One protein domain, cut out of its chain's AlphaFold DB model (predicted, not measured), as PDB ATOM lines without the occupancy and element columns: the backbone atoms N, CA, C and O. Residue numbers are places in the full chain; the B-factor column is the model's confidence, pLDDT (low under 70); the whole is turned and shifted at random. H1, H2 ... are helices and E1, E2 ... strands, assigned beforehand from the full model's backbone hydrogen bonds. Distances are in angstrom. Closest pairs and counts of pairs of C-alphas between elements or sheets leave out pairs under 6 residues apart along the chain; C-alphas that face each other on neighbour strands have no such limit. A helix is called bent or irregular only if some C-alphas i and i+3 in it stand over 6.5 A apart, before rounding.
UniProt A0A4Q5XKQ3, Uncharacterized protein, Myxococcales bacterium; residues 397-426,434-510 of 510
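This is residues 397 to 426 and 434 to 510 of the 510 residues of an uncharacterized protein of Myxococcales bacterium (UniProt A0A4Q5XKQ3). A twisted sheet of three strands, E4 E3 E5, has H4 and H2 over one face; at one end of it H1 reaches outward beside the small hairpin E1 and E2, and H3 packs on H4. The printed part has 107 residues with four named helices and five named strands, in the order E1 E2 H1 H2 H3 E3 E4 H4 E5, of mixed class; both sheets are antiparallel. It is compact, with a radius of gyration of the C-alphas of 14.1 A, and only just a rod, spanning 46 by 23 by 19 A.

E1, residues 397 to 399, begins at C-alpha 397 (11.766, -30.821, 78.627); E2 is residues 402 to 405. H1, residues 411 to 425, is 22.4 A long. H2 is residues 435 to 442; H3, residues 446 to 451, is irregular, with C-alphas 447 and 450 7.3 A apart. E3, residues 458 to 466, is 26.3 A long; E4, residues 469 to 478, is 26.2 A and bends by 65 degrees at residue 472. H4, residues 482 to 493, is 16.3 A; E5, residues 504 to 509, is 17.2 A and ends at C-alpha 509 (40.442, -38.019, 90.971).

In the hairpin E1 and E2, N 399 and O 402 are 2.9 A apart. H1 only grazes the larger sheet, with residues 411 to 415; C-alphas 411 and 472 are its closest to E4, at 4.1 A. H2 and H4 are on the same face, two layers, helices over one face of a sheet: H2 over E5 at a height of 6.6 A, H4 over E4, and only just over E3, at 7.6 A. H3 and H4 touch, closest at C-alphas 448 and 488, 5.1 A. N 462 and O 474 of E3 and E4, 2.8 A, and N 463 and O 506 of E3 and E5, 2.9 A, are within hydrogen-bond range. E4, H4, E5 form a split strand-helix-strand unit, E3 between its strands, with a left-handed crossover. In H4 every O i to N i+4 pair is within range; in H1 10 of 11, in H2 3 of 4, in H3 0 of 2, with 2 of 3 O i to N i+3 pairs.

The farthest C-alphas, of Gly 425 and Ser 456, are 46.3 A apart. Residues 427 to 433 are not printed, and C-alphas 426 and 434 are 21.5 A apart across this cut. Of the links that are printed whole, none is long. pLDDT is under 70 in residues 399 to 400, 422 to 426 and 434 to 436.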
ATOM      1  N   GLY A 397      13.105 -30.589  78.087       78.31
ATOM      2  CA  GLY A 397      11.766 -30.821  78.627       78.31
ATOM      3  C   GLY A 397      11.747 -30.935  80.148       78.31
ATOM      4  O   GLY A 397      12.724 -30.608  80.816       78.31
ATOM      5  N   LYS A 398      10.632 -31.426  80.699       76.00
ATOM      6  CA  LYS A 398      10.478 -31.745  82.127       76.00
ATOM      7  C   LYS A 398      10.013 -33.193  82.288       76.00
ATOM      8  O   LYS A 398       9.100 -33.612  81.585       76.00
ATOM      9  N   SER A 399      10.601 -33.937  83.223       68.25
ATOM     10  CA  SER A 399      10.147 -35.276  83.624       68.25
ATOM     11  C   SER A 399       9.922 -35.297  85.131       68.25
ATOM     12  O   SER A 399      10.818 -34.953  85.897       68.25
ATOM     13  N   GLY A 400       8.709 -35.643  85.572       66.06
ATOM     14  CA  GLY A 400       8.378 -35.730  87.001       66.06
ATOM     15  C   GLY A 400       8.559 -34.426  87.794       66.06
ATOM     16  O   GLY A 400       8.803 -34.484  88.993       66.06
ATOM     17  N   GLY A 401       8.483 -33.262  87.136       72.50
ATOM     18  CA  GLY A 401       8.737 -31.952  87.753       72.50
ATOM     19  C   GLY A 401      10.199 -31.488  87.709       72.50
ATOM     20  O   GLY A 401      10.468 -30.348  88.076       72.50
ATOM     21  N   TYR A 402      11.118 -32.315  87.199       77.25
ATOM     22  CA  TYR A 402      12.541 -31.993  87.074       77.25
ATOM     23  C   TYR A 402      12.911 -31.596  85.641       77.25
ATOM     24  O   TYR A 402      12.409 -32.209  84.691       77.25
ATOM     25  N   PRO A 403      13.788 -30.596  85.461       80.62
ATOM     26  CA  PRO A 403      14.251 -30.190  84.142       80.62
ATOM     27  C   PRO A 403      15.165 -31.246  83.517       80.62
ATOM     28  O   PRO A 403      16.072 -31.751  84.175       80.62
ATOM     29  N   ILE A 404      14.926 -31.595  82.250       81.38
ATOM     30  CA  ILE A 404      15.722 -32.567  81.490       81.38
ATOM     31  C   ILE A 404      16.775 -31.817  80.683       81.38
ATOM     32  O   ILE A 404      16.447 -31.057  79.767       81.38
ATOM     33  N   LEU A 405      18.044 -32.076  80.976       84.19
ATOM     34  CA  LEU A 405      19.155 -31.430  80.289       84.19
ATOM     35  C   LEU A 405      19.565 -32.174  79.015       84.19
ATOM     36  O   LEU A 405      19.657 -33.401  78.989       84.19
ATOM     37  N   GLY A 406      19.877 -31.418  77.958       80.50
ATOM     38  CA  GLY A 406      20.527 -31.954  76.765       80.50
ATOM     39  C   GLY A 406      21.929 -32.501  77.064       80.50
ATOM     40  O   GLY A 406      22.659 -31.973  77.907       80.50
ATOM     41  N   SER A 407      22.315 -33.564  76.357       77.88
ATOM     42  CA  SER A 407      23.649 -34.157  76.460       77.88
ATOM     43  C   SER A 407      24.713 -33.306  75.754       77.88
ATOM     44  O   SER A 407      24.426 -32.539  74.836       77.88
ATOM     45  N   GLY A 408      25.974 -33.463  76.171       79.00
ATOM     46  CA  GLY A 408      27.133 -32.894  75.465       79.00
ATOM     47  C   GLY A 408      27.699 -31.603  76.058       79.00
ATOM     48  O   GLY A 408      28.600 -31.012  75.472       79.00
ATOM     49  N   GLN A 409      27.224 -31.190  77.228       86.81
ATOM     50  CA  GLN A 409      27.717 -30.002  77.921       86.81
ATOM     51  C   GLN A 409      28.810 -30.334  78.961       86.81
ATOM     52  O   GLN A 409      29.189 -31.499  79.135       86.81
ATOM     53  N   SER A 410      29.360 -29.309  79.616       91.94
ATOM     54  CA  SER A 410      30.289 -29.477  80.745       91.94
ATOM     55  C   SER A 410      29.533 -29.871  82.018       91.94
ATOM     56  O   SER A 410      28.325 -29.651  82.125       91.94
ATOM     57  N   CYS A 411      30.229 -30.467  82.983       90.62
ATOM     58  CA  CYS A 411      29.660 -30.820  84.284       90.62
ATOM     59  C   CYS A 411      29.088 -29.580  84.998       90.62
ATOM     60  O   CYS A 411      27.969 -29.587  85.509       90.62
ATOM     61  N   GLU A 412      29.837 -28.481  84.957       88.88
ATOM     62  CA  GLU A 412      29.521 -27.213  85.604       88.88
ATOM     63  C   GLU A 412      28.347 -26.517  84.916       88.88
ATOM     64  O   GLU A 412      27.434 -26.045  85.591       88.88
ATOM     65  N   SER A 413      28.317 -26.507  83.579       86.94
ATOM     66  CA  SER A 413      27.186 -25.940  82.839       86.94
ATOM     67  C   SER A 413      25.901 -26.737  83.055       86.94
ATOM     68  O   SER A 413      24.843 -26.133  83.180       86.94
ATOM     69  N   ALA A 414      25.984 -28.071  83.156       86.12
ATOM     70  CA  ALA A 414      24.827 -28.902  83.485       86.12
ATOM     71  C   ALA A 414      24.276 -28.573  84.875       86.12
ATOM     72  O   ALA A 414      23.073 -28.380  85.036       86.12
ATOM     73  N   ARG A 415      25.162 -28.446  85.870       86.12
ATOM     74  CA  ARG A 415      24.777 -28.063  87.231       86.12
ATOM     75  C   ARG A 415      24.110 -26.689  87.264       86.12
ATOM     76  O   ARG A 415      23.046 -26.552  87.859       86.12
ATOM     77  N   ASN A 416      24.708 -25.695  86.614       83.44
ATOM     78  CA  ASN A 416      24.176 -24.333  86.616       83.44
ATOM     79  C   ASN A 416      22.811 -24.264  85.916       83.44
ATOM     80  O   ASN A 416      21.875 -23.720  86.488       83.44
ATOM     81  N   ALA A 417      22.666 -24.905  84.752       82.81
ATOM     82  CA  ALA A 417      21.400 -24.952  84.021       82.81
ATOM     83  C   ALA A 417      20.269 -25.599  84.835       82.81
ATOM     84  O   ALA A 417      19.134 -25.134  84.825       82.81
ATOM     85  N   TYR A 418      20.584 -26.659  85.582       81.81
ATOM     86  CA  TYR A 418      19.617 -27.325  86.449       81.81
ATOM     87  C   TYR A 418      19.171 -26.451  87.626       81.81
ATOM     88  O   TYR A 418      17.984 -26.416  87.950       81.81
ATOM     89  N   ILE A 419      20.110 -25.734  88.258       80.38
ATOM     90  CA  ILE A 419      19.827 -24.811  89.369       80.38
ATOM     91  C   ILE A 419      18.985 -23.627  88.886       80.38
ATOM     92  O   ILE A 419      17.998 -23.275  89.534       80.38
ATOM     93  N   GLU A 420      19.349 -23.036  87.746       76.94
ATOM     94  CA  GLU A 420      18.623 -21.913  87.148       76.94
ATOM     95  C   GLU A 420      17.158 -22.281  86.884       76.94
ATOM     96  O   GLU A 420      16.257 -21.542  87.275       76.94
ATOM     97  N   GLU A 421      16.883 -23.456  86.318       70.75
ATOM     98  CA  GLU A 421      15.505 -23.856  86.026       70.75
ATOM     99  C   GLU A 421      14.699 -24.308  87.246       70.75
ATOM    100  O   GLU A 421      13.495 -24.044  87.318       70.75
ATOM    101  N   MET A 422      15.343 -24.939  88.232       67.81
ATOM    102  CA  MET A 422      14.730 -25.216  89.536       67.81
ATOM    103  C   MET A 422      14.282 -23.922  90.229       67.81
ATOM    104  O   MET A 422      13.187 -23.867  90.792       67.81
ATOM    105  N   SER A 423      15.098 -22.863  90.146       58.56
ATOM    106  CA  SER A 423      14.814 -21.563  90.763       58.56
ATOM    107  C   SER A 423      13.643 -20.813  90.118       58.56
ATOM    108  O   SER A 423      13.095 -19.907  90.746       58.56
ATOM    109  N   VAL A 424      13.258 -21.154  88.884       54.62
ATOM    110  CA  VAL A 424      12.268 -20.398  88.094       54.62
ATOM    111  C   VAL A 424      10.848 -20.985  88.185       54.62
ATOM    112  O   VAL A 424       9.893 -20.325  87.785       54.62
ATOM    113  N   GLY A 425      10.638 -22.176  88.769       52.16
ATOM    114  CA  GLY A 425       9.263 -22.685  88.911       52.16
ATOM    115  C   GLY A 425       9.046 -24.069  89.524       52.16
ATOM    116  O   GLY A 425       8.081 -24.726  89.133       52.16
ATOM    117  N   GLY A 426       9.899 -24.541  90.439       50.41
ATOM    118  CA  GLY A 426       9.707 -25.825  91.133       50.41
ATOM    119  C   GLY A 426       9.789 -25.715  92.664       50.41
ATOM    120  O   GLY A 426      10.389 -24.767  93.173       50.41
ATOM    121  N   THR A 434      22.941 -40.185  97.484       55.62
ATOM    122  CA  THR A 434      24.312 -40.051  97.998       55.62
ATOM    123  C   THR A 434      25.361 -40.146  96.882       55.62
ATOM    124  O   THR A 434      25.411 -41.113  96.117       55.62
ATOM    125  N   GLN A 435      26.274 -39.167  96.840       60.69
ATOM    126  CA  GLN A 435      27.461 -39.102  95.967       60.69
ATOM    127  C   GLN A 435      28.255 -40.432  95.907       60.69
ATOM    128  O   GLN A 435      28.933 -40.727  94.915       60.69
ATOM    129  N   GLY A 436      28.138 -41.277  96.938       61.16
ATOM    130  CA  GLY A 436      28.752 -42.603  97.040       61.16
ATOM    131  C   GLY A 436      28.344 -43.611  95.953       61.16
ATOM    132  O   GLY A 436      29.186 -44.383  95.494       61.16
ATOM    133  N   GLN A 437      27.093 -43.610  95.478       71.50
ATOM    134  CA  GLN A 437      26.649 -44.626  94.509       71.50
ATOM    135  C   GLN A 437      27.223 -44.381  93.107       71.50
ATOM    136  O   GLN A 437      27.716 -45.310  92.465       71.50
ATOM    137  N   TYR A 438      27.242 -43.128  92.657       75.81
ATOM    138  CA  TYR A 438      27.764 -42.754  91.339       75.81
ATOM    139  C   TYR A 438      29.292 -42.672  91.301       75.81
ATOM    140  O   TYR A 438      29.902 -43.043  90.295       75.81
ATOM    141  N   SER A 439      29.926 -42.264  92.408       73.62
ATOM    142  CA  SER A 439      31.389 -42.285  92.519       73.62
ATOM    143  C   SER A 439      31.945 -43.704  92.390       73.62
ATOM    144  O   SER A 439      32.982 -43.872  91.764       73.62
ATOM    145  N   SER A 440      31.230 -44.743  92.842       80.06
ATOM    146  CA  SER A 440      31.657 -46.140  92.656       80.06
ATOM    147  C   SER A 440      31.787 -46.566  91.184       80.06
ATOM    148  O   SER A 440      32.647 -47.382  90.853       80.06
ATOM    149  N   VAL A 441      30.968 -46.002  90.286       84.19
ATOM    150  CA  VAL A 441      31.030 -46.268  88.838       84.19
ATOM    151  C   VAL A 441      32.221 -45.536  88.224       84.19
ATOM    152  O   VAL A 441      32.977 -46.125  87.451       84.19
ATOM    153  N   LEU A 442      32.422 -44.275  88.615       85.62
ATOM    154  CA  LEU A 442      33.540 -43.460  88.144       85.62
ATOM    155  C   LEU A 442      34.891 -43.955  88.673       85.62
ATOM    156  O   LEU A 442      35.850 -43.947  87.911       85.62
ATOM    157  N   ASN A 443      34.960 -44.452  89.911       86.19
ATOM    158  CA  ASN A 443      36.181 -44.912  90.584       86.19
ATOM    159  C   ASN A 443      36.782 -46.194  89.982       86.19
ATOM    160  O   ASN A 443      37.927 -46.519  90.274       86.19
ATOM    161  N   ARG A 444      36.052 -46.931  89.131       86.00
ATOM    162  CA  ARG A 444      36.582 -48.158  88.501       86.00
ATOM    163  C   ARG A 444      37.729 -47.895  87.527       86.00
ATOM    164  O   ARG A 444      38.475 -48.821  87.235       86.00
ATOM    165  N   GLY A 445      37.824 -46.685  86.969       82.50
ATOM    166  CA  GLY A 445      38.909 -46.243  86.080       82.50
ATOM    167  C   GLY A 445      39.071 -46.991  84.742       82.50
ATOM    168  O   GLY A 445      39.796 -46.542  83.862       82.50
ATOM    169  N   SER A 446      38.370 -48.107  84.522       87.56
ATOM    170  CA  SER A 446      38.555 -48.961  83.340       87.56
ATOM    171  C   SER A 446      38.159 -48.297  82.015       87.56
ATOM    172  O   SER A 446      38.687 -48.651  80.963       87.56
ATOM    173  N   TYR A 447      37.268 -47.308  82.048       88.75
ATOM    174  CA  TYR A 447      36.723 -46.638  80.862       88.75
ATOM    175  C   TYR A 447      37.691 -45.664  80.178       88.75
ATOM    176  O   TYR A 447      37.426 -45.245  79.053       88.75
ATOM    177  N   PHE A 448      38.808 -45.301  80.815       90.12
ATOM    178  CA  PHE A 448      39.851 -44.488  80.182       90.12
ATOM    179  C   PHE A 448      41.130 -45.268  79.866       90.12
ATOM    180  O   PHE A 448      42.041 -44.693  79.276       90.12
ATOM    181  N   GLY A 449      41.195 -46.574  80.156       88.25
ATOM    182  CA  GLY A 449      42.390 -47.390  79.896       88.25
ATOM    183  C   GLY A 449      42.836 -47.367  78.428       88.25
ATOM    184  O   GLY A 449      44.021 -47.259  78.132       88.25
ATOM    185  N   HIS A 450      41.888 -47.342  77.486       91.94
ATOM    186  CA  HIS A 450      42.180 -47.237  76.050       91.94
ATOM    187  C   HIS A 450      42.687 -45.853  75.592       91.94
ATOM    188  O   HIS A 450      43.121 -45.711  74.454       91.94
ATOM    189  N   CYS A 451      42.626 -44.828  76.453       93.50
ATOM    190  CA  CYS A 451      43.028 -43.462  76.106       93.50
ATOM    191  C   CYS A 451      44.540 -43.239  76.227       93.50
ATOM    192  O   CYS A 451      45.005 -42.143  75.926       93.50
ATOM    193  N   GLY A 452      45.298 -44.249  76.679       92.44
ATOM    194  CA  GLY A 452      46.744 -44.145  76.866       92.44
ATOM    195  C   GLY A 452      47.133 -43.156  77.963       92.44
ATOM    196  O   GLY A 452      48.120 -42.442  77.806       92.44
ATOM    197  N   VAL A 453      46.341 -43.075  79.040       91.88
ATOM    198  CA  VAL A 453      46.635 -42.219  80.198       91.88
ATOM    199  C   VAL A 453      47.919 -42.722  80.869       91.88
ATOM    200  O   VAL A 453      47.937 -43.875  81.300       91.88
ATOM    201  N   PRO A 454      48.987 -41.911  80.964       90.62
ATOM    202  CA  PRO A 454      50.189 -42.301  81.695       90.62
ATOM    203  C   PRO A 454      49.916 -42.395  83.198       90.62
ATOM    204  O   PRO A 454      49.233 -41.532  83.742       90.62
ATOM    205  N   ASP A 455      50.555 -43.337  83.896       87.38
ATOM    206  CA  ASP A 455      50.414 -43.498  85.359       87.38
ATOM    207  C   ASP A 455      50.880 -42.269  86.169       87.38
ATOM    208  O   ASP A 455      50.572 -42.131  87.348       87.38
ATOM    209  N   SER A 456      51.644 -41.366  85.547       89.81
ATOM    210  CA  SER A 456      52.117 -40.110  86.149       89.81
ATOM    211  C   SER A 456      51.181 -38.917  85.922       89.81
ATOM    212  O   SER A 456      51.474 -37.816  86.390       89.81
ATOM    213  N   MET A 457      50.084 -39.098  85.180       92.69
ATOM    214  CA  MET A 457      49.130 -38.037  84.870       92.69
ATOM    215  C   MET A 457      47.985 -38.037  85.880       92.69
ATOM    216  O   MET A 457      47.274 -39.028  86.011       92.69
ATOM    217  N   HIS A 458      47.748 -36.893  86.519       92.69
ATOM    218  CA  HIS A 458      46.592 -36.723  87.395       92.69
ATOM    219  C   HIS A 458      45.357 -36.350  86.582       92.69
ATOM    220  O   HIS A 458      45.383 -35.373  85.826       92.69
ATOM    221  N   LEU A 459      44.261 -37.085  86.758       93.25
ATOM    222  CA  LEU A 459      42.985 -36.815  86.096       93.25
ATOM    223  C   LEU A 459      41.920 -36.452  87.124       93.25
ATOM    224  O   LEU A 459      41.650 -37.213  88.042       93.25
ATOM    225  N   THR A 460      41.249 -35.317  86.947       94.12
ATOM    226  CA  THR A 460      40.027 -34.983  87.694       94.12
ATOM    227  C   THR A 460      38.834 -35.024  86.748       94.12
ATOM    228  O   THR A 460      38.792 -34.294  85.755       94.12
ATOM    229  N   ILE A 461      37.863 -35.880  87.062       93.88
ATOM    230  CA  ILE A 461      36.686 -36.170  86.241       93.88
ATOM    231  C   ILE A 461      35.437 -35.755  87.019       93.88
ATOM    232  O   ILE A 461      35.161 -36.315  88.078       93.88
ATOM    233  N   CYS A 462      34.673 -34.812  86.473       93.25
ATOM    234  CA  CYS A 462      33.349 -34.414  86.950       93.25
ATOM    235  C   CYS A 462      32.294 -34.906  85.959       93.25
ATOM    236  O   CYS A 462      32.375 -34.600  84.766       93.25
ATOM    237  N   ALA A 463      31.301 -35.649  86.443       92.44
ATOM    238  CA  ALA A 463      30.159 -36.094  85.655       92.44
ATOM    239  C   ALA A 463      28.853 -35.642  86.316       92.44
ATOM    240  O   ALA A 463      28.609 -35.929  87.487       92.44
ATOM    241  N   ALA A 464      28.015 -34.961  85.540       91.31
ATOM    242  CA  ALA A 464      26.638 -34.643  85.875       91.31
ATOM    243  C   ALA A 464      25.735 -35.674  85.188       91.31
ATOM    244  O   ALA A 464      25.757 -35.801  83.959       91.31
ATOM    245  N   VAL A 465      24.980 -36.439  85.969       90.81
ATOM    246  CA  VAL A 465      24.221 -37.616  85.548       90.81
ATOM    247  C   VAL A 465      22.735 -37.373  85.769       90.81
ATOM    248  O   VAL A 465      22.326 -36.917  86.830       90.81
ATOM    249  N   GLN A 466      21.925 -37.697  84.766       89.38
ATOM    250  CA  GLN A 466      20.470 -37.663  84.857       89.38
ATOM    251  C   GLN A 466      19.891 -38.845  84.078       89.38
ATOM    252  O   GLN A 466      20.375 -39.181  82.995       89.38
ATOM    253  N   ASN A 467      18.867 -39.500  84.625       88.75
ATOM    254  CA  ASN A 467      18.216 -40.669  84.024       88.75
ATOM    255  C   ASN A 467      19.211 -41.781  83.623       88.75
ATOM    256  O   ASN A 467      19.056 -42.436  82.594       88.75
ATOM    257  N   GLY A 468      20.264 -41.981  84.424       88.50
ATOM    258  CA  GLY A 468      21.264 -43.032  84.208       88.50
ATOM    259  C   GLY A 468      22.295 -42.737  83.112       88.50
ATOM    260  O   GLY A 468      23.061 -43.626  82.729       88.50
ATOM    261  N   ARG A 469      22.341 -41.499  82.600       91.50
ATOM    262  CA  ARG A 469      23.281 -41.047  81.561       91.50
ATOM    263  C   ARG A 469      24.003 -39.774  81.989       91.50
ATOM    264  O   ARG A 469      23.411 -38.904  82.619       91.50
ATOM    265  N   ALA A 470      25.273 -39.638  81.609       91.62
ATOM    266  CA  ALA A 470      26.012 -38.397  81.829       91.62
ATOM    267  C   ALA A 470      25.548 -37.311  80.842       91.62
ATOM    268  O   ALA A 470      25.800 -37.396  79.637       91.62
ATOM    269  N   VAL A 471      24.876 -36.284  81.356       92.69
ATOM    270  CA  VAL A 471      24.425 -35.114  80.587       92.69
ATOM    271  C   VAL A 471      25.528 -34.060  80.465       92.69
ATOM    272  O   VAL A 471      25.643 -33.408  79.425       92.69
ATOM    273  N   GLY A 472      26.391 -33.950  81.482       92.56
ATOM    274  CA  GLY A 472      27.548 -33.057  81.503       92.56
ATOM    275  C   GLY A 472      28.817 -33.786  81.934       92.56
ATOM    276  O   GLY A 472      28.779 -34.563  82.880       92.56
ATOM    277  N   VAL A 473      29.939 -33.557  81.250       94.62
ATOM    278  CA  VAL A 473      31.232 -34.154  81.631       94.62
ATOM    279  C   VAL A 473      32.350 -33.138  81.466       94.62
ATOM    280  O   VAL A 473      32.496 -32.550  80.392       94.62
ATOM    281  N   THR A 474      33.165 -32.997  82.506       95.56
ATOM    282  CA  THR A 474      34.379 -32.177  82.513       95.56
ATOM    283  C   THR A 474      35.549 -33.042  82.954       95.56
ATOM    284  O   THR A 474      35.482 -33.708  83.984       95.56
ATOM    285  N   VAL A 475      36.620 -33.044  82.162       95.31
ATOM    286  CA  VAL A 475      37.857 -33.763  82.477       95.31
ATOM    287  C   VAL A 475      38.996 -32.766  82.453       95.31
ATOM    288  O   VAL A 475      39.191 -32.066  81.461       95.31
ATOM    289  N   THR A 476      39.757 -32.720  83.536       95.12
ATOM    290  CA  THR A 476      40.994 -31.945  83.625       95.12
ATOM    291  C   THR A 476      42.152 -32.903  83.858       95.12
ATOM    292  O   THR A 476      42.026 -33.870  84.604       95.12
ATOM    293  N   ALA A 477      43.259 -32.660  83.160       94.94
ATOM    294  CA  ALA A 477      44.464 -33.478  83.226       94.94
ATOM    295  C   ALA A 477      45.643 -32.604  83.641       94.94
ATOM    296  O   ALA A 477      45.737 -31.466  83.176       94.94
ATOM    297  N   GLN A 478      46.528 -33.140  84.478       93.88
ATOM    298  CA  GLN A 478      47.780 -32.505  84.864       93.88
ATOM    299  C   GLN A 478      48.948 -33.477  84.605       93.88
ATOM    300  O   GLN A 478      49.010 -34.515  85.266       93.88
ATOM    301  N   PRO A 479      49.876 -33.161  83.678       93.19
ATOM    302  CA  PRO A 479      49.903 -31.972  82.812       93.19
ATOM    303  C   PRO A 479      48.727 -31.915  81.807       93.19
ATOM    304  O   PRO A 479      48.149 -32.954  81.490       93.19
ATOM    305  N   PRO A 480      48.345 -30.728  81.292       92.44
ATOM    306  CA  PRO A 480      47.189 -30.599  80.402       92.44
ATOM    307  C   PRO A 480      47.371 -31.303  79.049       92.44
ATOM    308  O   PRO A 480      48.194 -30.890  78.236       92.44
ATOM    309  N   ASP A 481      46.524 -32.297  78.764       94.56
ATOM    310  CA  ASP A 481      46.422 -32.953  77.455       94.56
ATOM    311  C   ASP A 481      44.959 -33.013  76.982       94.56
ATOM    312  O   ASP A 481      44.125 -33.736  77.529       94.56
ATOM    313  N   ARG A 482      44.641 -32.258  75.921       94.44
ATOM    314  CA  ARG A 482      43.279 -32.180  75.368       94.44
ATOM    315  C   ARG A 482      42.823 -33.476  74.697       94.44
ATOM    316  O   ARG A 482      41.624 -33.755  74.701       94.44
ATOM    317  N   ARG A 483      43.736 -34.260  74.110       94.81
ATOM    318  CA  ARG A 483      43.389 -35.529  73.448       94.81
ATOM    319  C   ARG A 483      42.930 -36.531  74.495       94.81
ATOM    320  O   ARG A 483      41.833 -37.073  74.364       94.81
ATOM    321  N   ILE A 484      43.701 -36.671  75.572       94.31
ATOM    322  CA  ILE A 484      43.354 -37.543  76.696       94.31
ATOM    323  C   ILE A 484      42.053 -37.076  77.356       94.31
ATOM    324  O   ILE A 484      41.129 -37.874  77.486       94.31
ATOM    325  N   GLN A 485      41.918 -35.783  77.671       94.94
ATOM    326  CA  GLN A 485      40.685 -35.232  78.252       94.94
ATOM    327  C   GLN A 485      39.449 -35.535  77.392       94.94
ATOM    328  O   GLN A 485      38.424 -35.967  77.918       94.94
ATOM    329  N   SER A 486      39.543 -35.354  76.069       94.25
ATOM    330  CA  SER A 486      38.432 -35.634  75.151       94.25
ATOM    331  C   SER A 486      38.083 -37.124  75.073       94.25
ATOM    332  O   SER A 486      36.901 -37.470  75.079       94.25
ATOM    333  N   CYS A 487      39.093 -38.000  75.072       96.31
ATOM    334  CA  CYS A 487      38.913 -39.449  75.057       96.31
ATOM    335  C   CYS A 487      38.262 -39.944  76.355       96.31
ATOM    336  O   CYS A 487      37.254 -40.649  76.314       96.31
ATOM    337  N   VAL A 488      38.765 -39.499  77.510       95.44
ATOM    338  CA  VAL A 488      38.188 -39.832  78.820       95.44
ATOM    339  C   VAL A 488      36.756 -39.309  78.919       95.44
ATOM    340  O   VAL A 488      35.865 -40.043  79.340       95.44
ATOM    341  N   ALA A 489      36.492 -38.080  78.463       94.56
ATOM    342  CA  ALA A 489      35.143 -37.522  78.475       94.56
ATOM    343  C   ALA A 489      34.167 -38.317  77.589       94.56
ATOM    344  O   ALA A 489      32.989 -38.427  77.927       94.56
ATOM    345  N   ALA A 490      34.622 -38.875  76.462       93.56
ATOM    346  CA  ALA A 490      33.818 -39.777  75.637       93.56
ATOM    347  C   ALA A 490      33.539 -41.107  76.359       93.56
ATOM    348  O   ALA A 490      32.391 -41.549  76.388       93.56
ATOM    349  N   GLY A 491      34.552 -41.681  77.018       93.69
ATOM    350  CA  GLY A 491      34.408 -42.888  77.836       93.69
ATOM    351  C   GLY A 491      33.376 -42.722  78.953       93.69
ATOM    352  O   GLY A 491      32.477 -43.546  79.088       93.69
ATOM    353  N   VAL A 492      33.429 -41.605  79.690       94.00
ATOM    354  CA  VAL A 492      32.469 -41.292  80.767       94.00
ATOM    355  C   VAL A 492      31.042 -41.144  80.235       94.00
ATOM    356  O   VAL A 492      30.101 -41.622  80.865       94.00
ATOM    357  N   ARG A 493      30.853 -40.526  79.059       92.88
ATOM    358  CA  ARG A 493      29.521 -40.404  78.432       92.88
ATOM    359  C   ARG A 493      28.931 -41.750  78.006       92.88
ATOM    360  O   ARG A 493      27.712 -41.874  77.949       92.88
ATOM    361  N   GLY A 494      29.778 -42.742  77.731       91.19
ATOM    362  CA  GLY A 494      29.367 -44.110  77.410       91.19
ATOM    363  C   GLY A 494      28.980 -44.959  78.625       91.19
ATOM    364  O   GLY A 494      28.453 -46.058  78.453       91.19
ATOM    365  N   LEU A 495      29.217 -44.478  79.850       92.19
ATOM    366  CA  LEU A 495      28.878 -45.219  81.062       92.19
ATOM    367  C   LEU A 495      27.364 -45.247  81.305       92.19
ATOM    368  O   LEU A 495      26.624 -44.306  81.005       92.19
ATOM    369  N   SER A 496      26.907 -46.353  81.889       90.88
ATOM    370  CA  SER A 496      25.556 -46.473  82.434       90.88
ATOM    371  C   SER A 496      25.614 -46.256  83.939       90.88
ATOM    372  O   SER A 496      26.410 -46.893  84.629       90.88
ATOM    373  N   PHE A 497      24.763 -45.371  84.436       90.12
ATOM    374  CA  PHE A 497      24.638 -45.062  85.853       90.12
ATOM    375  C   PHE A 497      23.265 -45.510  86.374       90.12
ATOM    376  O   PHE A 497      22.345 -45.687  85.568       90.12
ATOM    377  N   PRO A 498      23.089 -45.677  87.697       86.50
ATOM    378  CA  PRO A 498      21.761 -45.808  88.291       86.50
ATOM    379  C   PRO A 498      20.818 -44.693  87.804       86.50
ATOM    380  O   PRO A 498      21.230 -43.544  87.646       86.50
ATOM    381  N   SER A 499      19.567 -45.027  87.487       84.44
ATOM    382  CA  SER A 499      18.619 -44.060  86.929       84.44
ATOM    383  C   SER A 499      17.948 -43.240  88.032       84.44
ATOM    384  O   SER A 499      17.202 -43.800  88.833       84.44
ATOM    385  N   ASN A 500      18.146 -41.922  88.018       82.12
ATOM    386  CA  ASN A 500      17.438 -40.957  88.863       82.12
ATOM    387  C   ASN A 500      16.916 -39.798  87.990       82.12
ATOM    388  O   ASN A 500      17.676 -39.307  87.149       82.12
ATOM    389  N   PRO A 501      15.648 -39.359  88.132       80.31
ATOM    390  CA  PRO A 501      15.145 -38.170  87.438       80.31
ATOM    391  C   PRO A 501      15.826 -36.861  87.877       80.31
ATOM    392  O   PRO A 501      15.858 -35.908  87.092       80.31
ATOM    393  N   LYS A 502      16.383 -36.805  89.095       83.06
ATOM    394  CA  LYS A 502      17.172 -35.660  89.574       83.06
ATOM    395  C   LYS A 502      18.557 -35.629  88.911       83.06
ATOM    396  O   LYS A 502      19.086 -36.665  88.512       83.06
ATOM    397  N   LEU A 503      19.131 -34.431  88.778       85.56
ATOM    398  CA  LEU A 503      20.526 -34.273  88.366       85.56
ATOM    399  C   LEU A 503      21.454 -34.565  89.548       85.56
ATOM    400  O   LEU A 503      21.412 -33.858  90.553       85.56
ATOM    401  N   ASP A 504      22.338 -35.539  89.369       86.12
ATOM    402  CA  ASP A 504      23.369 -35.913  90.331       86.12
ATOM    403  C   ASP A 504      24.752 -35.510  89.799       86.12
ATOM    404  O   ASP A 504      25.027 -35.633  88.606       86.12
ATOM    405  N   VAL A 505      25.649 -35.023  90.663       88.38
ATOM    406  CA  VAL A 505      27.015 -34.630  90.273       88.38
ATOM    407  C   VAL A 505      28.030 -35.430  91.079       88.38
ATOM    408  O   VAL A 505      28.012 -35.414  92.306       88.38
ATOM    409  N   ALA A 506      28.953 -36.099  90.390       87.75
ATOM    410  CA  ALA A 506      30.038 -36.845  91.013       87.75
ATOM    411  C   ALA A 506      31.391 -36.394  90.457       87.75
ATOM    412  O   ALA A 506      31.561 -36.247  89.246       87.75
ATOM    413  N   THR A 507      32.358 -36.188  91.354       89.06
ATOM    414  CA  THR A 507      33.744 -35.857  91.000       89.06
ATOM    415  C   THR A 507      34.685 -36.924  91.538       89.06
ATOM    416  O   THR A 507      34.578 -37.316  92.697       89.06
ATOM    417  N   THR A 508      35.610 -37.382  90.698       89.25
ATOM    418  CA  THR A 508      36.631 -38.381  91.043       89.25
ATOM    419  C   THR A 508      38.000 -37.920  90.568       89.25
ATOM    420  O   THR A 508      38.100 -37.128  89.625       89.25
ATOM    421  N   ARG A 509      39.050 -38.364  91.263       91.44
ATOM    422  CA  ARG A 509      40.442 -38.019  90.971       91.44
ATOM    423  C   ARG A 509      41.262 -39.299  90.857       91.44
ATOM    424  O   ARG A 509      41.114 -40.166  91.715       91.44
ATOM    425  N   PHE A 510      42.084 -39.380  89.818       87.69
ATOM    426  CA  PHE A 510      43.015 -40.469  89.532       87.69
ATOM    427  C   PHE A 510      44.444 -39.945  89.509       87.69
ATOM    428  O   PHE A 510      44.638 -38.797  89.033       87.69
TER     429      PHE A 510